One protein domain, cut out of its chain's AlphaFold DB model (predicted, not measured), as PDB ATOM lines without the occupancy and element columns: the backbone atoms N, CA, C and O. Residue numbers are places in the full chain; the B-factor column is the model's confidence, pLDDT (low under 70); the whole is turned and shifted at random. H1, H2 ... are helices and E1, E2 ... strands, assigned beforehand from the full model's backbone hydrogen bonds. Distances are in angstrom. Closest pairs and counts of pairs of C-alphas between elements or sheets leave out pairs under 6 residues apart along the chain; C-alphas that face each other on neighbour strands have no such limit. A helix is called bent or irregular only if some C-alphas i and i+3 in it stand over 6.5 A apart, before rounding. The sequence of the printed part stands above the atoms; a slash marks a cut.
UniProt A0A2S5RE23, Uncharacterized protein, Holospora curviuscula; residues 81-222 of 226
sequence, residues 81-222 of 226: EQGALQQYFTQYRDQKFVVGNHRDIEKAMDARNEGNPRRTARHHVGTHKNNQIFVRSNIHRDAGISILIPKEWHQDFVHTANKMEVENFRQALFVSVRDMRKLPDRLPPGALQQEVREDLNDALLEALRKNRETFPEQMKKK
ATOM      1  N   GLU A  81     -30.607  36.618  22.046       81.44
ATOM      2  CA  GLU A  81     -31.328  35.568  21.322       81.44
ATOM      3  C   GLU A  81     -32.336  34.807  22.205       81.44
ATOM      4  O   GLU A  81     -33.492  34.641  21.826       81.44
ATOM      5  N   GLN A  82     -31.930  34.369  23.399       83.62
ATOM      6  CA  GLN A  82     -32.789  33.624  24.324       83.62
ATOM      7  C   GLN A  82     -33.966  34.474  24.810       83.62
ATOM      8  O   GLN A  82     -35.077  33.959  24.924       83.62
ATOM      9  N   GLY A  83     -33.748  35.776  25.029       84.00
ATOM     10  CA  GLY A  83     -34.818  36.720  25.357       84.00
ATOM     11  C   GLY A  83     -35.844  36.842  24.226       84.00
ATOM     12  O   GLY A  83     -37.045  36.696  24.463       84.00
ATOM     13  N   ALA A  84     -35.381  37.022  22.984       86.31
ATOM     14  CA  ALA A  84     -36.248  37.081  21.805       86.31
ATOM     15  C   ALA A  84     -37.034  35.771  21.586       86.31
ATOM     16  O   ALA A  84     -38.240  35.801  21.324       86.31
ATOM     17  N   LEU A  85     -36.390  34.615  21.776       89.31
ATOM     18  CA  LEU A  85     -37.029  33.299  21.674       89.31
ATOM     19  C   LEU A  85     -38.095  33.072  22.752       89.31
ATOM     20  O   LEU A  85     -39.190  32.604  22.440       89.31
ATOM     21  N   GLN A  86     -37.821  33.432  24.008       87.56
ATOM     22  CA  GLN A  86     -38.818  33.356  25.082       87.56
ATOM     23  C   GLN A  86     -40.030  34.248  24.781       87.56
ATOM     24  O   GLN A  86     -41.171  33.792  24.891       87.56
ATOM     25  N   GLN A  87     -39.803  35.485  24.324       87.69
ATOM     26  CA  GLN A  87     -40.875  36.397  23.911       87.69
ATOM     27  C   GLN A  87     -41.688  35.841  22.734       87.69
ATOM     28  O   GLN A  87     -42.913  35.963  22.724       87.69
ATOM     29  N   TYR A  88     -41.038  35.201  21.755       90.81
ATOM     30  CA  TYR A  88     -41.718  34.528  20.647       90.81
ATOM     31  C   TYR A  88     -42.641  33.411  21.150       90.81
ATOM     32  O   TYR A  88     -43.834  33.422  20.845       90.81
ATOM     33  N   PHE A  89     -42.123  32.460  21.936       90.25
ATOM     34  CA  PHE A  89     -42.908  31.298  22.371       90.25
ATOM     35  C   PHE A  89     -43.981  31.644  23.408       90.25
ATOM     36  O   PHE A  89     -44.977  30.932  23.502       90.25
ATOM     37  N   THR A  90     -43.820  32.760  24.124       85.94
ATOM     38  CA  THR A  90     -44.870  33.328  24.980       85.94
ATOM     39  C   THR A  90     -45.983  33.963  24.141       85.94
ATOM     40  O   THR A  90     -47.151  33.663  24.363       85.94
ATOM     41  N   GLN A  91     -45.648  34.796  23.145       86.44
ATOM     42  CA  GLN A  91     -46.653  35.470  22.311       86.44
ATOM     43  C   GLN A  91     -47.421  34.503  21.399       86.44
ATOM     44  O   GLN A  91     -48.611  34.694  21.166       86.44
ATOM     45  N   TYR A  92     -46.760  33.470  20.877       86.31
ATOM     46  CA  TYR A  92     -47.360  32.502  19.955       86.31
ATOM     47  C   TYR A  92     -47.624  31.148  20.618       86.31
ATOM     48  O   TYR A  92     -47.502  30.122  19.954       86.31
ATOM     49  N   ARG A  93     -47.965  31.115  21.915       82.38
ATOM     50  CA  ARG A  93     -48.034  29.863  22.689       82.38
ATOM     51  C   ARG A  93     -48.921  28.787  22.057       82.38
ATOM     52  O   ARG A  93     -48.492  27.641  21.982       82.38
ATOM     53  N   ASP A  94     -50.088  29.155  21.541       82.31
ATOM     54  CA  ASP A  94     -51.039  28.209  20.934       82.31
ATOM     55  C   ASP A  94     -50.775  27.952  19.439       82.31
ATOM     56  O   ASP A  94     -51.505  27.214  18.784       82.31
ATOM     57  N   GLN A  95     -49.743  28.584  18.866       85.38
ATOM     58  CA  GLN A  95     -49.378  28.458  17.454       85.38
ATOM     59  C   GLN A  95     -47.858  28.593  17.237       85.38
ATOM     60  O   GLN A  95     -47.412  29.294  16.317       85.38
ATOM     61  N   LYS A  96     -47.038  27.968  18.096       87.81
ATOM     62  CA  LYS A  96     -45.569  28.154  18.109       87.81
ATOM     63  C   LYS A  96     -44.953  27.900  16.732       87.81
ATOM     64  O   LYS A  96     -44.101  28.666  16.274       87.81
ATOM     65  N   PHE A  97     -45.488  26.890  16.050       92.00
ATOM     66  CA  PHE A  97     -45.159  26.489  14.691       92.00
ATOM     67  C   PHE A  97     -46.425  26.483  13.832       92.00
ATOM     68  O   PHE A  97     -47.504  26.134  14.303       92.00
ATOM     69  N   VAL A  98     -46.291  26.857  12.560       92.19
ATOM     70  CA  VAL A  98     -47.343  26.700  11.541       92.19
ATOM     71  C   VAL A  98     -46.774  25.834  10.434       92.19
ATOM     72  O   VAL A  98     -45.645  26.077  10.012       92.19
ATOM     73  N   VAL A  99     -47.534  24.844   9.970       90.75
ATOM     74  CA  VAL A  99     -47.077  23.854   8.985       90.75
ATOM     75  C   VAL A  99     -47.980  23.873   7.759       90.75
ATOM     76  O   VAL A  99     -49.180  23.613   7.863       90.75
ATOM     77  N   GLY A 100     -47.422  24.121   6.578       88.75
ATOM     78  CA  GLY A 100     -48.233  24.231   5.367       88.75
ATOM     79  C   GLY A 100     -47.442  24.435   4.083       88.75
ATOM     80  O   GLY A 100     -46.209  24.446   4.073       88.75
ATOM     81  N   ASN A 101     -48.172  24.574   2.982       84.75
ATOM     82  CA  ASN A 101     -47.591  24.929   1.692       84.75
ATOM     83  C   ASN A 101     -47.167  26.417   1.673       84.75
ATOM     84  O   ASN A 101     -47.403  27.155   2.632       84.75
ATOM     85  N   HIS A 102     -46.560  26.873   0.572       81.69
ATOM     86  CA  HIS A 102     -46.114  28.263   0.403       81.69
ATOM     87  C   HIS A 102     -47.173  29.305   0.810       81.69
ATOM     88  O   HIS A 102     -46.840  30.207   1.571       81.69
ATOM     89  N   ARG A 103     -48.427  29.160   0.352       81.81
ATOM     90  CA  ARG A 103     -49.519  30.125   0.591       81.81
ATOM     91  C   ARG A 103     -49.994  30.127   2.040       81.81
ATOM     92  O   ARG A 103     -50.247  31.190   2.598       81.81
ATOM     93  N   ASP A 104     -50.105  28.944   2.650       84.25
ATOM     94  CA  ASP A 104     -50.514  28.810   4.056       84.25
ATOM     95  C   ASP A 104     -49.519  29.548   4.966       84.25
ATOM     96  O   ASP A 104     -49.904  30.255   5.898       84.25
ATOM     97  N   ILE A 105     -48.226  29.386   4.665       88.75
ATOM     98  CA  ILE A 105     -47.130  29.956   5.445       88.75
ATOM     99  C   ILE A 105     -46.935  31.443   5.153       88.75
ATOM    100  O   ILE A 105     -46.679  32.185   6.091       88.75
ATOM    101  N   GLU A 106     -47.082  31.890   3.906       86.38
ATOM    102  CA  GLU A 106     -47.058  33.310   3.526       86.38
ATOM    103  C   GLU A 106     -48.113  34.096   4.319       86.38
ATOM    104  O   GLU A 106     -47.760  34.972   5.106       86.38
ATOM    105  N   LYS A 107     -49.379  33.655   4.281       87.44
ATOM    106  CA  LYS A 107     -50.469  34.262   5.061       87.44
ATOM    107  C   LYS A 107     -50.184  34.301   6.570       87.44
ATOM    108  O   LYS A 107     -50.485  35.292   7.233       87.44
ATOM    109  N   ALA A 108     -49.636  33.220   7.131       87.50
ATOM    110  CA  ALA A 108     -49.305  33.150   8.555       87.50
ATOM    111  C   ALA A 108     -48.078  34.001   8.933       87.50
ATOM    112  O   ALA A 108     -47.991  34.487  10.060       87.50
ATOM    113  N   MET A 109     -47.132  34.170   8.010       86.62
ATOM    114  CA  MET A 109     -45.932  34.987   8.174       86.62
ATOM    115  C   MET A 109     -46.279  36.475   8.135       86.62
ATOM    116  O   MET A 109     -45.845  37.211   9.018       86.62
ATOM    117  N   ASP A 110     -47.104  36.902   7.178       86.81
ATOM    118  CA  ASP A 110     -47.541  38.295   7.035       86.81
ATOM    119  C   ASP A 110     -48.300  38.760   8.285       86.81
ATOM    120  O   ASP A 110     -47.910  39.741   8.916       86.81
ATOM    121  N   ALA A 111     -49.280  37.971   8.742       85.69
ATOM    122  CA  ALA A 111     -50.045  38.248   9.961       85.69
ATOM    123  C   ALA A 111     -49.196  38.297  11.252       85.69
ATOM    124  O   ALA A 111     -49.629  38.848  12.260       85.69
ATOM    125  N   ARG A 112     -47.991  37.706  11.262       83.06
ATOM    126  CA  ARG A 112     -47.065  37.733  12.415       83.06
ATOM    127  C   ARG A 112     -45.968  38.784  12.305       83.06
ATOM    128  O   ARG A 112     -45.342  39.106  13.315       83.06
ATOM    129  N   ASN A 113     -45.717  39.270  11.095       81.06
ATOM    130  CA  ASN A 113     -44.706  40.273  10.787       81.06
ATOM    131  C   ASN A 113     -45.313  41.678  10.604       81.06
ATOM    132  O   ASN A 113     -44.565  42.641  10.442       81.06
ATOM    133  N   GLU A 114     -46.642  41.819  10.663       77.25
ATOM    134  CA  GLU A 114     -47.323  43.109  10.762       77.25
ATOM    135  C   GLU A 114     -46.761  43.922  11.947       77.25
ATOM    136  O   GLU A 114     -46.624  43.425  13.066       77.25
ATOM    137  N   GLY A 115     -46.322  45.155  11.679       64.94
ATOM    138  CA  GLY A 115     -45.638  46.017  12.654       64.94
ATOM    139  C   GLY A 115     -44.200  45.614  13.036       64.94
ATOM    140  O   GLY A 115     -43.477  46.440  13.588       64.94
ATOM    141  N   ASN A 116     -43.737  44.396  12.724       72.25
ATOM    142  CA  ASN A 116     -42.349  43.964  12.934       72.25
ATOM    143  C   ASN A 116     -41.875  43.027  11.800       72.25
ATOM    144  O   ASN A 116     -41.869  41.796  11.951       72.25
ATOM    145  N   PRO A 117     -41.470  43.589  10.644       61.31
ATOM    146  CA  PRO A 117     -40.974  42.791   9.537       61.31
ATOM    147  C   PRO A 117     -39.678  42.099   9.958       61.31
ATOM    148  O   PRO A 117     -38.697  42.780  10.256       61.31
ATOM    149  N   ARG A 118     -39.668  40.753   9.881       68.50
ATOM    150  CA  ARG A 118     -38.592  39.808  10.279       68.50
ATOM    151  C   ARG A 118     -38.762  39.117  11.647       68.50
ATOM    152  O   ARG A 118     -37.789  38.534  12.114       68.50
ATOM    153  N   ARG A 119     -39.943  39.104  12.276       80.56
ATOM    154  CA  ARG A 119     -40.151  38.336  13.525       80.56
ATOM    155  C   ARG A 119     -40.199  36.816  13.322       80.56
ATOM    156  O   ARG A 119     -39.733  36.052  14.164       80.56
ATOM    157  N   THR A 120     -40.756  36.377  12.202       88.12
ATOM    158  CA  THR A 120     -40.821  34.965  11.798       88.12
ATOM    159  C   THR A 120     -39.969  34.696  10.564       88.12
ATOM    160  O   THR A 120     -39.648  35.608   9.797       88.12
ATOM    161  N   ALA A 121     -39.624  33.428  10.354       88.44
ATOM    162  CA  ALA A 121     -38.964  32.956   9.151       88.44
ATOM    163  C   ALA A 121     -39.546  31.614   8.684       88.44
ATOM    164  O   ALA A 121     -39.911  30.752   9.485       88.44
ATOM    165  N   ARG A 122     -39.624  31.440   7.363       88.25
ATOM    166  CA  ARG A 122     -40.140  30.235   6.706       88.25
ATOM    167  C   ARG A 122     -39.013  29.240   6.447       88.25
ATOM    168  O   ARG A 122     -38.221  29.444   5.529       88.25
ATOM    169  N   HIS A 123     -38.998  28.128   7.179       87.94
ATOM    170  CA  HIS A 123     -38.066  27.030   6.929       87.94
ATOM    171  C   HIS A 123     -38.693  25.942   6.045       87.94
ATOM    172  O   HIS A 123     -39.710  25.350   6.403       87.94
ATOM    173  N   HIS A 124     -38.069  25.646   4.901       83.56
ATOM    174  CA  HIS A 124     -38.539  24.628   3.948       83.56
ATOM    175  C   HIS A 124     -38.104  23.216   4.362       83.56
ATOM    176  O   HIS A 124     -36.929  22.858   4.229       83.56
ATOM    177  N   VAL A 125     -39.054  22.382   4.790       75.62
ATOM    178  CA  VAL A 125     -38.799  20.993   5.202       75.62
ATOM    179  C   VAL A 125     -38.732  20.109   3.959       75.62
ATOM    180  O   VAL A 125     -39.755  19.788   3.357       75.62
ATOM    181  N   GLY A 126     -37.512  19.729   3.569       59.62
ATOM    182  CA  GLY A 126     -37.232  19.040   2.298       59.62
ATOM    183  C   GLY A 126     -36.511  19.906   1.258       59.62
ATOM    184  O   GLY A 126     -36.134  19.396   0.210       59.62
ATOM    185  N   THR A 127     -36.213  21.166   1.605       60.66
ATOM    186  CA  THR A 127     -35.318  22.130   0.930       60.66
ATOM    187  C   THR A 127     -35.753  22.784  -0.389       60.66
ATOM    188  O   THR A 127     -35.798  22.184  -1.459       60.66
ATOM    189  N   HIS A 128     -35.842  24.115  -0.325       60.44
ATOM    190  CA  HIS A 128     -35.929  25.028  -1.470       60.44
ATOM    191  C   HIS A 128     -34.752  24.910  -2.457       60.44
ATOM    192  O   HIS A 128     -34.927  25.135  -3.655       60.44
ATOM    193  N   LYS A 129     -33.543  24.580  -1.969       59.97
ATOM    194  CA  LYS A 129     -32.356  24.451  -2.824       59.97
ATOM    195  C   LYS A 129     -32.259  23.072  -3.471       59.97
ATOM    196  O   LYS A 129     -31.984  23.013  -4.662       59.97
ATOM    197  N   ASN A 130     -32.548  21.975  -2.768       56.66
ATOM    198  CA  ASN A 130     -32.384  20.656  -3.387       56.66
ATOM    199  C   ASN A 130     -33.554  20.301  -4.313       56.66
ATOM    200  O   ASN A 130     -33.354  19.507  -5.225       56.66
ATOM    201  N   ASN A 131     -34.703  20.983  -4.211       58.66
ATOM    202  CA  ASN A 131     -35.693  21.042  -5.298       58.66
ATOM    203  C   ASN A 131     -35.066  21.454  -6.653       58.66
ATOM    204  O   ASN A 131     -35.562  21.046  -7.695       58.66
ATOM    205  N   GLN A 132     -33.975  22.235  -6.647       56.31
ATOM    206  CA  GLN A 132     -33.230  22.658  -7.845       56.31
ATOM    207  C   GLN A 132     -32.104  21.677  -8.231       56.31
ATOM    208  O   GLN A 132     -31.611  21.732  -9.354       56.31
ATOM    209  N   ILE A 133     -31.672  20.806  -7.308       51.12
ATOM    210  CA  ILE A 133     -30.520  19.898  -7.479       51.12
ATOM    211  C   ILE A 133     -30.985  18.486  -7.851       51.12
ATOM    212  O   ILE A 133     -30.510  17.920  -8.831       51.12
ATOM    213  N   PHE A 134     -31.935  17.926  -7.096       52.50
ATOM    214  CA  PHE A 134     -32.430  16.560  -7.285       52.50
ATOM    215  C   PHE A 134     -33.128  16.345  -8.621       52.50
ATOM    216  O   PHE A 134     -33.189  15.219  -9.109       52.50
ATOM    217  N   VAL A 135     -33.738  17.396  -9.168       46.66
ATOM    218  CA  VAL A 135     -34.707  17.252 -10.248       46.66
ATOM    219  C   VAL A 135     -34.417  18.266 -11.345       46.66
ATOM    220  O   VAL A 135     -34.824  19.423 -11.288       46.66
ATOM    221  N   ARG A 136     -33.757  17.786 -12.406       43.19
ATOM    222  CA  ARG A 136     -33.560  18.490 -13.688       43.19
ATOM    223  C   ARG A 136     -34.873  18.666 -14.487       43.19
ATOM    224  O   ARG A 136     -34.849  18.707 -15.714       43.19
ATOM    225  N   SER A 137     -36.023  18.738 -13.820       47.88
ATOM    226  CA  SER A 137     -37.343  18.876 -14.436       47.88
ATOM    227  C   SER A 137     -38.346  19.585 -13.515       47.88
ATOM    228  O   SER A 137     -38.647  19.128 -12.421       47.88
ATOM    229  N   ASN A 138     -38.906  20.688 -14.016       51.94
ATOM    230  CA  ASN A 138     -40.253  21.228 -13.763       51.94
ATOM    231  C   ASN A 138     -40.774  21.519 -12.328       51.94
ATOM    232  O   ASN A 138     -41.796  22.205 -12.209       51.94
ATOM    233  N   ILE A 139     -40.111  21.101 -11.248       53.44
ATOM    234  CA  ILE A 139     -40.506  21.428  -9.868       53.44
ATOM    235  C   ILE A 139     -40.242  22.910  -9.589       53.44
ATOM    236  O   ILE A 139     -39.165  23.441  -9.856       53.44
ATOM    237  N   HIS A 140     -41.220  23.597  -8.999       63.72
ATOM    238  CA  HIS A 140     -41.021  24.970  -8.542       63.72
ATOM    239  C   HIS A 140     -40.152  25.007  -7.274       63.72
ATOM    240  O   HIS A 140     -40.367  24.217  -6.361       63.72
ATOM    241  N   ARG A 141     -39.227  25.968  -7.160       63.66
ATOM    242  CA  ARG A 141     -38.327  26.101  -5.991       63.66
ATOM    243  C   ARG A 141     -39.065  26.116  -4.640       63.66
ATOM    244  O   ARG A 141     -38.563  25.575  -3.661       63.66
ATOM    245  N   ASP A 142     -40.269  26.689  -4.613       67.75
ATOM    246  CA  ASP A 142     -41.147  26.783  -3.441       67.75
ATOM    247  C   ASP A 142     -42.098  25.573  -3.246       67.75
ATOM    248  O   ASP A 142     -43.055  25.664  -2.478       67.75
ATOM    249  N   ALA A 143     -41.890  24.462  -3.959       67.06
ATOM    250  CA  ALA A 143     -42.636  23.220  -3.758       67.06
ATOM    251  C   ALA A 143     -42.239  22.504  -2.451       67.06
ATOM    252  O   ALA A 143     -41.127  22.660  -1.941       67.06
ATOM    253  N   GLY A 144     -43.146  21.674  -1.941       74.88
ATOM    254  CA  GLY A 144     -43.048  20.998  -0.650       74.88
ATOM    255  C   GLY A 144     -43.810  21.721   0.463       74.88
ATOM    256  O   GLY A 144     -44.722  22.518   0.216       74.88
ATOM    257  N   ILE A 145     -43.443  21.401   1.703       84.94
ATOM    258  CA  ILE A 145     -44.038  21.939   2.929       84.94
ATOM    259  C   ILE A 145     -42.989  22.704   3.731       84.94
ATOM    260  O   ILE A 145     -41.830  22.304   3.845       84.94
ATOM    261  N   SER A 146     -43.419  23.816   4.308       89.19
ATOM    262  CA  SER A 146     -42.622  24.664   5.184       89.19
ATOM    263  C   SER A 146     -43.166  24.656   6.611       89.19
ATOM    264  O   SER A 146     -44.351  24.403   6.840       89.19
ATOM    265  N   ILE A 147     -42.287  24.984   7.559       91.81
ATOM    266  CA  ILE A 147     -42.627  25.307   8.945       91.81
ATOM    267  C   ILE A 147     -42.249  26.768   9.207       91.81
ATOM    268  O   ILE A 147     -41.144  27.201   8.869       91.81
ATOM    269  N   LEU A 148     -43.156  27.528   9.816       91.88
ATOM    270  CA  LEU A 148     -42.876  28.874  10.309       91.88
ATOM    271  C   LEU A 148     -42.205  28.794  11.691       91.88
ATOM    272  O   LEU A 148     -42.747  28.165  12.601       91.88
ATOM    273  N   ILE A 149     -41.035  29.418  11.833       92.25
ATOM    274  CA  ILE A 149     -40.182  29.395  13.035       92.25
ATOM    275  C   ILE A 149     -39.779  30.819  13.472       92.25
ATOM    276  O   ILE A 149     -39.921  31.755  12.676       92.25
ATOM    277  N   PRO A 150     -39.243  31.014  14.699       91.06
ATOM    278  CA  PRO A 150     -38.558  32.256  15.059       91.06
ATOM    279  C   PRO A 150     -37.415  32.550  14.083       91.06
ATOM    280  O   PRO A 150     -36.709  31.633  13.649       91.06
ATOM    281  N   LYS A 151     -37.172  33.822  13.757       88.94
ATOM    282  CA  LYS A 151     -36.059  34.179  12.863       88.94
ATOM    283  C   LYS A 151     -34.693  33.860  13.478       88.94
ATOM    284  O   LYS A 151     -33.765  33.482  12.767       88.94
ATOM    285  N   GLU A 152     -34.570  33.961  14.793       87.69
ATOM    286  CA  GLU A 152     -33.377  33.631  15.578       87.69
ATOM    287  C   GLU A 152     -32.933  32.175  15.341       87.69
ATOM    288  O   GLU A 152     -31.743  31.853  15.385       87.69
ATOM    289  N   TRP A 153     -33.889  31.297  15.022       89.31
ATOM    290  CA  TRP A 153     -33.678  29.893  14.672       89.31
ATOM    291  C   TRP A 153     -33.363  29.649  13.195       89.31
ATOM    292  O   TRP A 153     -32.734  28.646  12.868       89.31
ATOM    293  N   HIS A 154     -33.719  30.579  12.311       86.31
ATOM    294  CA  HIS A 154     -33.486  30.492  10.871       86.31
ATOM    295  C   HIS A 154     -32.070  30.964  10.497       86.31
ATOM    296  O   HIS A 154     -31.867  31.975   9.819       86.31
ATOM    297  N   GLN A 155     -31.084  30.220  10.995       75.06
ATOM    298  CA  GLN A 155     -29.653  30.434  10.781       75.06
ATOM    299  C   GLN A 155     -29.052  29.303   9.936       75.06
ATOM    300  O   GLN A 155     -29.670  28.269   9.685       75.06
ATOM    301  N   ASP A 156     -27.791  29.465   9.557       64.00
ATOM    302  CA  ASP A 156     -27.057  28.597   8.633       64.00
ATOM    303  C   ASP A 156     -27.057  27.084   8.926       64.00
ATOM    304  O   ASP A 156     -26.818  26.302   8.001       64.00
ATOM    305  N   PHE A 157     -27.317  26.660  10.169       67.31
ATOM    306  CA  PHE A 157     -27.334  25.249  10.577       67.31
ATOM    307  C   PHE A 157     -28.681  24.543  10.354       67.31
ATOM    308  O   PHE A 157     -28.686  23.329  10.187       67.31
ATOM    309  N   VAL A 158     -29.826  25.243  10.286       68.19
ATOM    310  CA  VAL A 158     -31.081  24.585   9.842       68.19
ATOM    311  C   VAL A 158     -31.065  24.326   8.333       68.19
ATOM    312  O   VAL A 158     -31.858  23.552   7.801       68.19
ATOM    313  N   HIS A 159     -30.118  24.945   7.628       74.81
ATOM    314  CA  HIS A 159     -29.910  24.821   6.194       74.81
ATOM    315  C   HIS A 159     -28.798  23.834   5.810       74.81
ATOM    316  O   HIS A 159     -28.376  23.854   4.654       74.81
ATOM    317  N   THR A 160     -28.335  22.942   6.699       71.56
ATOM    318  CA  THR A 160     -27.299  21.943   6.347       71.56
ATOM    319  C   THR A 160     -27.702  21.103   5.136       71.56
ATOM    320  O   THR A 160     -26.878  20.834   4.268       71.56
ATOM    321  N   ALA A 161     -28.993  20.778   5.007       66.06
ATOM    322  CA  ALA A 161     -29.526  20.076   3.843       66.06
ATOM    323  C   ALA A 161     -29.297  20.832   2.513       66.06
ATOM    324  O   ALA A 161     -29.141  20.179   1.494       66.06
ATOM    325  N   ASN A 162     -29.203  22.170   2.510       67.94
ATOM    326  CA  ASN A 162     -28.870  22.991   1.328       67.94
ATOM    327  C   ASN A 162     -27.347  23.058   1.037       67.94
ATOM    328  O   ASN A 162     -26.924  23.685   0.057       67.94
ATOM    329  N   LYS A 163     -26.513  22.525   1.936       70.25
ATOM    330  CA  LYS A 163     -25.041  22.601   1.899       70.25
ATOM    331  C   LYS A 163     -24.379  21.233   1.717       70.25
ATOM    332  O   LYS A 163     -23.263  21.178   1.221       70.25
ATOM    333  N   MET A 164     -25.056  20.160   2.117       66.75
ATOM    334  CA  MET A 164     -24.649  18.785   1.846       66.75
ATOM    335  C   MET A 164     -25.063  18.369   0.438       66.75
ATOM    336  O   MET A 164     -26.177  18.665   0.005       66.75
ATOM    337  N   GLU A 165     -24.205  17.599  -0.225       63.78
ATOM    338  CA  GLU A 165     -24.667  16.714  -1.285       63.78
ATOM    339  C   GLU A 165     -25.522  15.611  -0.655       63.78
ATOM    340  O   GLU A 165     -25.165  14.985   0.343       63.78
ATOM    341  N   VAL A 166     -26.706  15.446  -1.222       61.81
ATOM    342  CA  VAL A 166     -27.695  14.429  -0.886       61.81
ATOM    343  C   VAL A 166     -28.217  13.896  -2.214       61.81
ATOM    344  O   VAL A 166     -28.200  14.601  -3.222       61.81
ATOM    345  N   GLU A 167     -28.700  12.661  -2.223       57.66
ATOM    346  CA  GLU A 167     -29.047  11.922  -3.444       57.66
ATOM    347  C   GLU A 167     -30.547  11.973  -3.759       57.66
ATOM    348  O   GLU A 167     -30.957  11.824  -4.907       57.66
ATOM    349  N   ASN A 168     -31.398  12.167  -2.743       60.41
ATOM    350  CA  ASN A 168     -32.848  12.229  -2.921       60.41
ATOM    351  C   ASN A 168     -33.579  13.063  -1.850       60.41
ATOM    352  O   ASN A 168     -33.091  13.292  -0.740       60.41
ATOM    353  N   PHE A 169     -34.820  13.448  -2.163       66.19
ATOM    354  CA  PHE A 169     -35.692  14.250  -1.296       66.19
ATOM    355  C   PHE A 169     -35.897  13.662   0.114       66.19
ATOM    356  O   PHE A 169     -36.028  14.421   1.073       66.19
ATOM    357  N   ARG A 170     -35.862  12.328   0.288       67.12
ATOM    358  CA  ARG A 170     -35.993  11.701   1.620       67.12
ATOM    359  C   ARG A 170     -34.780  12.007   2.503       67.12
ATOM    360  O   ARG A 170     -34.959  12.301   3.683       67.12
ATOM    361  N   GLN A 171     -33.572  12.012   1.938       66.12
ATOM    362  CA  GLN A 171     -32.357  12.422   2.652       66.12
ATOM    363  C   GLN A 171     -32.391  13.919   3.015       66.12
ATOM    364  O   GLN A 171     -32.062  14.279   4.143       66.12
ATOM    365  N   ALA A 172     -32.869  14.794   2.119       69.69
ATOM    366  CA  ALA A 172     -33.029  16.223   2.427       69.69
ATOM    367  C   ALA A 172     -34.066  16.491   3.533       69.69
ATOM    368  O   ALA A 172     -33.809  17.290   4.438       69.69
ATOM    369  N   LEU A 173     -35.214  15.800   3.496       72.25
ATOM    370  CA  LEU A 173     -36.202  15.809   4.580       72.25
ATOM    371  C   LEU A 173     -35.564  15.371   5.902       72.25
ATOM    372  O   LEU A 173     -35.719  16.056   6.910       72.25
ATOM    373  N   PHE A 174     -34.816  14.264   5.891       73.31
ATOM    374  CA  PHE A 174     -34.154  13.733   7.077       73.31
ATOM    375  C   PHE A 174     -33.161  14.731   7.691       73.31
ATOM    376  O   PHE A 174     -33.262  15.028   8.880       73.31
ATOM    377  N   VAL A 175     -32.244  15.294   6.893       71.31
ATOM    378  CA  VAL A 175     -31.256  16.278   7.374       71.31
ATOM    379  C   VAL A 175     -31.960  17.517   7.940       71.31
ATOM    380  O   VAL A 175     -31.625  17.963   9.036       71.31
ATOM    381  N   SER A 176     -33.003  18.011   7.264       79.56
ATOM    382  CA  SER A 176     -33.820  19.120   7.771       79.56
ATOM    383  C   SER A 176     -34.491  18.794   9.111       79.56
ATOM    384  O   SER A 176     -34.495  19.636  10.004       79.56
ATOM    385  N   VAL A 177     -35.073  17.603   9.280       78.75
ATOM    386  CA  VAL A 177     -35.715  17.195  10.544       78.75
ATOM    387  C   VAL A 177     -34.673  17.043  11.657       78.75
ATOM    388  O   VAL A 177     -34.886  17.534  12.763       78.75
ATOM    389  N   ARG A 178     -33.529  16.412  11.364       79.25
ATOM    390  CA  ARG A 178     -32.409  16.221  12.298       79.25
ATOM    391  C   ARG A 178     -31.928  17.546  12.891       79.25
ATOM    392  O   ARG A 178     -31.713  17.618  14.099       79.25
ATOM    393  N   ASP A 179     -31.762  18.567  12.055       80.88
ATOM    394  CA  ASP A 179     -31.229  19.862  12.486       80.88
ATOM    395  C   ASP A 179     -32.281  20.683  13.241       80.88
ATOM    396  O   ASP A 179     -31.984  21.250  14.291       80.88
ATOM    397  N   MET A 180     -33.537  20.657  12.780       85.31
ATOM    398  CA  MET A 180     -34.653  21.318  13.465       85.31
ATOM    399  C   MET A 180     -34.880  20.754  14.877       85.31
ATOM    400  O   MET A 180     -35.093  21.526  15.806       85.31
ATOM    401  N   ARG A 181     -34.763  19.434  15.097       83.12
ATOM    402  CA  ARG A 181     -34.960  18.817  16.432       83.12
ATOM    403  C   ARG A 181     -33.965  19.282  17.509       83.12
ATOM    404  O   ARG A 181     -34.248  19.080  18.690       83.12
ATOM    405  N   LYS A 182     -32.846  19.906  17.123       82.75
ATOM    406  CA  LYS A 182     -31.855  20.509  18.037       82.75
ATOM    407  C   LYS A 182     -32.172  21.961  18.410       82.75
ATOM    408  O   LYS A 182     -31.574  22.505  19.329       82.75
ATOM    409  N   LEU A 183     -33.113  22.612  17.724       87.19
ATOM    410  CA  LEU A 183     -33.471  24.009  17.988       87.19
ATOM    411  C   LEU A 183     -33.890  24.310  19.440       87.19
ATOM    412  O   LEU A 183     -33.427  25.324  19.967       87.19
ATOM    413  N   PRO A 184     -34.681  23.456  20.127       89.19
ATOM    414  CA  PRO A 184     -35.048  23.689  21.522       89.19
ATOM    415  C   PRO A 184     -33.839  23.747  22.465       89.19
ATOM    416  O   PRO A 184     -33.913  24.404  23.498       89.19
ATOM    417  N   ASP A 185     -32.703  23.142  22.099       86.56
ATOM    418  CA  ASP A 185     -31.472  23.145  22.903       86.56
ATOM    419  C   ASP A 185     -30.867  24.560  23.043       86.56
ATOM    420  O   ASP A 185     -30.046  24.795  23.924       86.56
ATOM    421  N   ARG A 186     -31.303  25.525  22.213       86.06
ATOM    422  CA  ARG A 186     -30.914  26.948  22.296       86.06
ATOM    423  C   ARG A 186     -31.677  27.726  23.379       86.06
ATOM    424  O   ARG A 186     -31.238  28.806  23.775       86.06
ATOM    425  N   LEU A 187     -32.803  27.198  23.866       86.75
ATOM    426  CA  LEU A 187     -33.520  27.742  25.025       86.75
ATOM    427  C   LEU A 187     -32.835  27.314  26.338       86.75
ATOM    428  O   LEU A 187     -32.270  26.222  26.392       86.75
ATOM    429  N   PRO A 188     -32.932  28.107  27.420       85.81
ATOM    430  CA  PRO A 188     -32.535  27.654  28.751       85.81
ATOM    431  C   PRO A 188     -33.286  26.373  29.170       85.81
ATOM    432  O   PRO A 188     -34.489  26.270  28.899       85.81
ATOM    433  N   PRO A 189     -32.626  25.412  29.850       85.38
ATOM    434  CA  PRO A 189     -33.278  24.198  30.335       85.38
ATOM    435  C   PRO A 189     -34.465  24.496  31.257       85.38
ATOM    436  O   PRO A 189     -34.365  25.304  32.178       85.38
ATOM    437  N   GLY A 190     -35.595  23.824  31.025       86.38
ATOM    438  CA  GLY A 190     -36.807  23.994  31.827       86.38
ATOM    439  C   GLY A 190     -38.088  23.647  31.071       86.38
ATOM    440  O   GLY A 190     -38.052  23.146  29.947       86.38
ATOM    441  N   ALA A 191     -39.236  23.946  31.687       88.12
ATOM    442  CA  ALA A 191     -40.555  23.598  31.154       88.12
ATOM    443  C   ALA A 191     -40.795  24.140  29.732       88.12
ATOM    444  O   ALA A 191     -41.272  23.399  28.878       88.12
ATOM    445  N   LEU A 192     -40.393  25.388  29.450       86.88
ATOM    446  CA  LEU A 192     -40.548  25.988  28.120       86.88
ATOM    447  C   LEU A 192     -39.731  25.251  27.047       86.88
ATOM    448  O   LEU A 192     -40.232  25.042  25.948       86.88
ATOM    449  N   GLN A 193     -38.499  24.829  27.350       87.06
ATOM    450  CA  GLN A 193     -37.690  24.049  26.409       87.06
ATOM    451  C   GLN A 193     -38.361  22.709  26.080       87.06
ATOM    452  O   GLN A 193     -38.334  22.290  24.924       87.06
ATOM    453  N   GLN A 194     -38.964  22.048  27.072       82.75
ATOM    454  CA  GLN A 194     -39.654  20.776  26.863       82.75
ATOM    455  C   GLN A 194     -40.964  20.954  26.079       82.75
ATOM    456  O   GLN A 194     -41.153  20.258  25.086       82.75
ATOM    457  N   GLU A 195     -41.800  21.935  26.445       86.00
ATOM    458  CA  GLU A 195     -43.031  22.306  25.720       86.00
ATOM    459  C   GLU A 195     -42.722  22.596  24.241       86.00
ATOM    460  O   GLU A 195     -43.306  22.003  23.337       86.00
ATOM    461  N   VAL A 196     -41.717  23.436  23.979       87.44
ATOM    462  CA  VAL A 196     -41.292  23.786  22.616       87.44
ATOM    463  C   VAL A 196     -40.706  22.583  21.862       87.44
ATOM    464  O   VAL A 196     -40.862  22.496  20.643       87.44
ATOM    465  N   ARG A 197     -40.038  21.641  22.545       87.44
ATOM    466  CA  ARG A 197     -39.514  20.412  21.924       87.44
ATOM    467  C   ARG A 197     -40.635  19.466  21.505       87.44
ATOM    468  O   ARG A 197     -40.538  18.872  20.433       87.44
ATOM    469  N   GLU A 198     -41.660  19.307  22.333       80.19
ATOM    470  CA  GLU A 198     -42.828  18.470  22.038       80.19
ATOM    471  C   GLU A 198     -43.610  19.046  20.851       80.19
ATOM    472  O   GLU A 198     -43.697  18.381  19.816       80.19
ATOM    473  N   ASP A 199     -43.993  20.325  20.914       82.94
ATOM    474  CA  ASP A 199     -44.697  21.023  19.828       82.94
ATOM    475  C   ASP A 199     -43.920  21.011  18.499       82.94
ATOM    476  O   ASP A 199     -44.504  20.890  17.419       82.94
ATOM    477  N   LEU A 200     -42.585  21.122  18.548       86.62
ATOM    478  CA  LEU A 200     -41.753  21.068  17.345       86.62
ATOM    479  C   LEU A 200     -41.701  19.660  16.742       86.62
ATOM    480  O   LEU A 200     -41.681  19.528  15.519       86.62
ATOM    481  N   ASN A 201     -41.680  18.604  17.563       81.38
ATOM    482  CA  ASN A 201     -41.747  17.236  17.044       81.38
ATOM    483  C   ASN A 201     -43.090  16.992  16.336       81.38
ATOM    484  O   ASN A 201     -43.088  16.422  15.243       81.38
ATOM    485  N   ASP A 202     -44.202  17.469  16.898       79.44
ATOM    486  CA  ASP A 202     -45.529  17.344  16.284       79.44
ATOM    487  C   ASP A 202     -45.629  18.139  14.971       79.44
ATOM    488  O   ASP A 202     -46.076  17.603  13.954       79.44
ATOM    489  N   ALA A 203     -45.097  19.365  14.931       84.44
ATOM    490  CA  ALA A 203     -45.010  20.156  13.702       84.44
ATOM    491  C   ALA A 203     -44.138  19.487  12.616       84.44
ATOM    492  O   ALA A 203     -44.479  19.505  11.429       84.44
ATOM    493  N   LEU A 204     -43.023  18.852  12.996       81.12
ATOM    494  CA  LEU A 204     -42.167  18.099  12.069       81.12
ATOM    495  C   LEU A 204     -42.859  16.825  11.554       81.12
ATOM    496  O   LEU A 204     -42.730  16.498  10.372       81.12
ATOM    497  N   LEU A 205     -43.631  16.130  12.396       77.00
ATOM    498  CA  LEU A 205     -44.461  14.991  11.993       77.00
ATOM    499  C   LEU A 205     -45.573  15.413  11.022       77.00
ATOM    500  O   LEU A 205     -45.777  14.751   9.999       77.00
ATOM    501  N   GLU A 206     -46.250  16.535  11.280       81.00
ATOM    502  CA  GLU A 206     -47.229  17.099  10.348       81.00
ATOM    503  C   GLU A 206     -46.571  17.487   9.016       81.00
ATOM    504  O   GLU A 206     -47.128  17.196   7.956       81.00
ATOM    505  N   ALA A 207     -45.368  18.073   9.040       82.50
ATOM    506  CA  ALA A 207     -44.649  18.459   7.828       82.50
ATOM    507  C   ALA A 207     -44.263  17.246   6.970       82.50
ATOM    508  O   ALA A 207     -44.382  17.293   5.744       82.50
ATOM    509  N   LEU A 208     -43.852  16.138   7.597       74.38
ATOM    510  CA  LEU A 208     -43.603  14.866   6.914       74.38
ATOM    511  C   LEU A 208     -44.891  14.277   6.320       74.38
ATOM    512  O   LEU A 208     -44.886  13.846   5.164       74.38
ATOM    513  N   ARG A 209     -46.005  14.299   7.069       75.12
ATOM    514  CA  ARG A 209     -47.316  13.827   6.592       75.12
ATOM    515  C   ARG A 209     -47.797  14.640   5.388       75.12
ATOM    516  O   ARG A 209     -48.085  14.059   4.344       75.12
ATOM    517  N   LYS A 210     -47.819  15.971   5.502       78.81
ATOM    518  CA  LYS A 210     -48.226  16.866   4.411       78.81
ATOM    519  C   LYS A 210     -47.312  16.722   3.198       78.81
ATOM    520  O   LYS A 210     -47.827  16.623   2.095       78.81
ATOM    521  N   ASN A 211     -45.989  16.611   3.370       73.94
ATOM    522  CA  ASN A 211     -45.083  16.359   2.244       73.94
ATOM    523  C   ASN A 211     -45.428  15.042   1.527       73.94
ATOM    524  O   ASN A 211     -45.481  15.024   0.301       73.94
ATOM    525  N   ARG A 212     -45.724  13.951   2.253       69.75
ATOM    526  CA  ARG A 212     -46.155  12.677   1.638       69.75
ATOM    527  C   ARG A 212     -47.433  12.830   0.802       69.75
ATOM    528  O   ARG A 212     -47.547  12.181  -0.233       69.75
ATOM    529  N   GLU A 213     -48.371  13.657   1.254       71.94
ATOM    530  CA  GLU A 213     -49.658  13.902   0.590       71.94
ATOM    531  C   GLU A 213     -49.520  14.855  -0.610       71.94
ATOM    532  O   GLU A 213     -49.931  14.523  -1.719       71.94
ATOM    533  N   THR A 214     -48.902  16.025  -0.423       67.06
ATOM    534  CA  THR A 214     -48.902  17.103  -1.422       67.06
ATOM    535  C   THR A 214     -47.760  17.021  -2.427       67.06
ATOM    536  O   THR A 214     -47.914  17.500  -3.550       67.06
ATOM    537  N   PHE A 215     -46.602  16.461  -2.059       67.06
ATOM    538  CA  PHE A 215     -45.436  16.439  -2.949       67.06
ATOM    539  C   PHE A 215     -45.723  15.658  -4.246       67.06
ATOM    540  O   PHE A 215     -45.512  16.234  -5.312       67.06
ATOM    541  N   PRO A 216     -46.323  14.444  -4.234       64.56
ATOM    542  CA  PRO A 216     -46.665  13.729  -5.469       64.56
ATOM    543  C   PRO A 216     -47.631  14.488  -6.393       64.56
ATOM    544  O   PRO A 216     -47.536  14.366  -7.613       64.56
ATOM    545  N   GLU A 217     -48.553  15.291  -5.853       62.22
ATOM    546  CA  GLU A 217     -49.446  16.123  -6.671       62.22
ATOM    547  C   GLU A 217     -48.732  17.333  -7.278       62.22
ATOM    548  O   GLU A 217     -48.985  17.697  -8.428       62.22
ATOM    549  N   GLN A 218     -47.825  17.954  -6.521       61.03
ATOM    550  CA  GLN A 218     -47.009  19.070  -6.996       61.03
ATOM    551  C   GLN A 218     -46.035  18.620  -8.096       61.03
ATOM    552  O   GLN A 218     -45.880  19.341  -9.079       61.03
ATOM    553  N   MET A 219     -45.482  17.403  -7.990       55.28
ATOM    554  CA  MET A 219     -44.717  16.743  -9.060       55.28
ATOM    555  C   MET A 219     -45.548  16.591 -10.345       55.28
ATOM    556  O   MET A 219     -45.078  16.918 -11.430       55.28
ATOM    557  N   LYS A 220     -46.802  16.126 -10.236       57.94
ATOM    558  CA  LYS A 220     -47.692  15.917 -11.395       57.94
ATOM    559  C   LYS A 220     -48.128  17.222 -12.069       57.94
ATOM    560  O   LYS A 220     -48.305  17.254 -13.282       57.94
ATOM    561  N   LYS A 221     -48.312  18.306 -11.304       54.53
ATOM    562  CA  LYS A 221     -48.857  19.582 -11.812       54.53
ATOM    563  C   LYS A 221     -47.914  20.381 -12.718       54.53
ATOM    564  O   LYS A 221     -48.369  21.355 -13.317       54.53
ATOM    565  N   LYS A 222     -46.646  19.982 -12.870       51.88
ATOM    566  CA  LYS A 222     -45.768  20.477 -13.940       51.88
ATOM    567  C   LYS A 222     -44.935  19.341 -14.547       51.88
ATOM    568  O   LYS A 222     -43.875  19.005 -14.046       51.88
TER     569      LYS A 222
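What this domain is: This is residues 81 to 222 of the 226 residues of an uncharacterized protein of Holospora curviuscula (UniProt A0A2S5RE23). A small three-stranded sheet, E1, E3 and E2, forms the core, with the long helix H5 running lengthwise over one face and the shorter helix H2 over the other. H5 makes the longest axis and runs past the sheet at both ends; H3 runs beside it near the E2 edge of the sheet, and H1 lies across the end of the sheet near the first residues of H5. The printed part has 142 residues, with five named helices and three named strands in the order H1, E1, H2, E2, E3, H3, H4, H5. The sheet has the order E1, E3, E2, all antiparallel, and the class is mostly helix. The whole is compact, with a radius of gyration of the C-alphas of 15.0 A, and only just elongated, with spans of 44 by 29 by 23 A.

How they stand to each other: H1, residues 81 to 91, only grazes the sheet with residues 84 to 89; the closest C-alphas to E3, residues 145 to 150, are those of Tyr 88 and Pro 150, 6.8 A apart. E1, residues 98 to 100, is an edge strand and the antiparallel neighbour of E3, with N 148 and O 98 at 2.9 A and N 100 and O 146 at 3.1 A, within hydrogen-bond range. After a tight link, H2, residues 102 to 113, lies over E1 and E3 at a height over the sheet of 7.7 A, and it runs along the strands, at 7 degrees to E3 on the local plane. Its closest C-alphas to E3 are those of Ile 105 and Leu 148, 6.6 A apart. E2, residues 120 to 125, is the other edge strand and forms a hairpin with E3; N 123 and O 147 are 2.9 A apart and N 147 and O 123 are 2.8 A apart, within hydrogen-bond range. E1, H2 and E2 make a split strand-helix-strand unit, two strands running the same way with E3 between them in the sheet, and its crossover is right-handed. H3, residues 169 to 180, only grazes the sheet, with the C-alphas of Val 125 and Leu 173 closest to each other at 5.8 A. H4, residues 183 to 186, is not on the sheet. It touches H5, residues 191 to 220, through residues 193 to 197 of H5 alone; the closest C-alphas, of Pro 184 and Arg 197, are 5.6 A apart. H3 and H5 are close but not clearly touching, with the C-alphas of Val 177 and Leu 204 closest at 6.7 A, and run opposite ways at a shallow tilt of 16 degrees. H1 and H5 are also close but not clearly touching, about perpendicular at 77 degrees, with the C-alphas of Phe 89 and Val 196 closest at 7.7 A. H5 lies over E1 and E3 at a height over the sheet of 6.9 A and runs along the strands; its closest C-alphas to E3 are those of Ile 145 and Asn 211, 5.7 A apart. H2 and H5 lie on opposite faces of the sheet and are apart, in three layers with the sheet between the two helices. In H1, H2 and H3 every O i to N i+4 pair is within hydrogen-bond range; in H5 24 of 26 are, and H4 is too short for such a pair.

Where its parts are: H1 begins at C-alpha 81, at (-31.328, 35.568, 21.322), and measures 15.4 A. H2 measures 15.9 A, E2 15.6 A, E3 16.8 A and H3 16.4 A; E1 and H4 are shorter. E3 ends at C-alpha 150, at (-38.558, 32.256, 15.059). H5 measures 43.8 A and ends at C-alpha 220, at (-47.692, 15.917, -11.395). It has a kink of 35 degrees near residue 213 and is irregular, but only just: C-alphas 213 and 216 are 6.8 A apart.

The domain as a whole: The C-alphas of Gly 190 and Lys 222, the two farthest apart, are 46.8 A from each other. The printed part has no cut. The links from E2 to E3, residues 126 to 144, and from E3 to H3, residues 151 to 168, are long. The mean pLDDT of the printed part is 76.5; 45 residues are under 70, among them residues 126 to 143, 164 to 172 and 214 to 222.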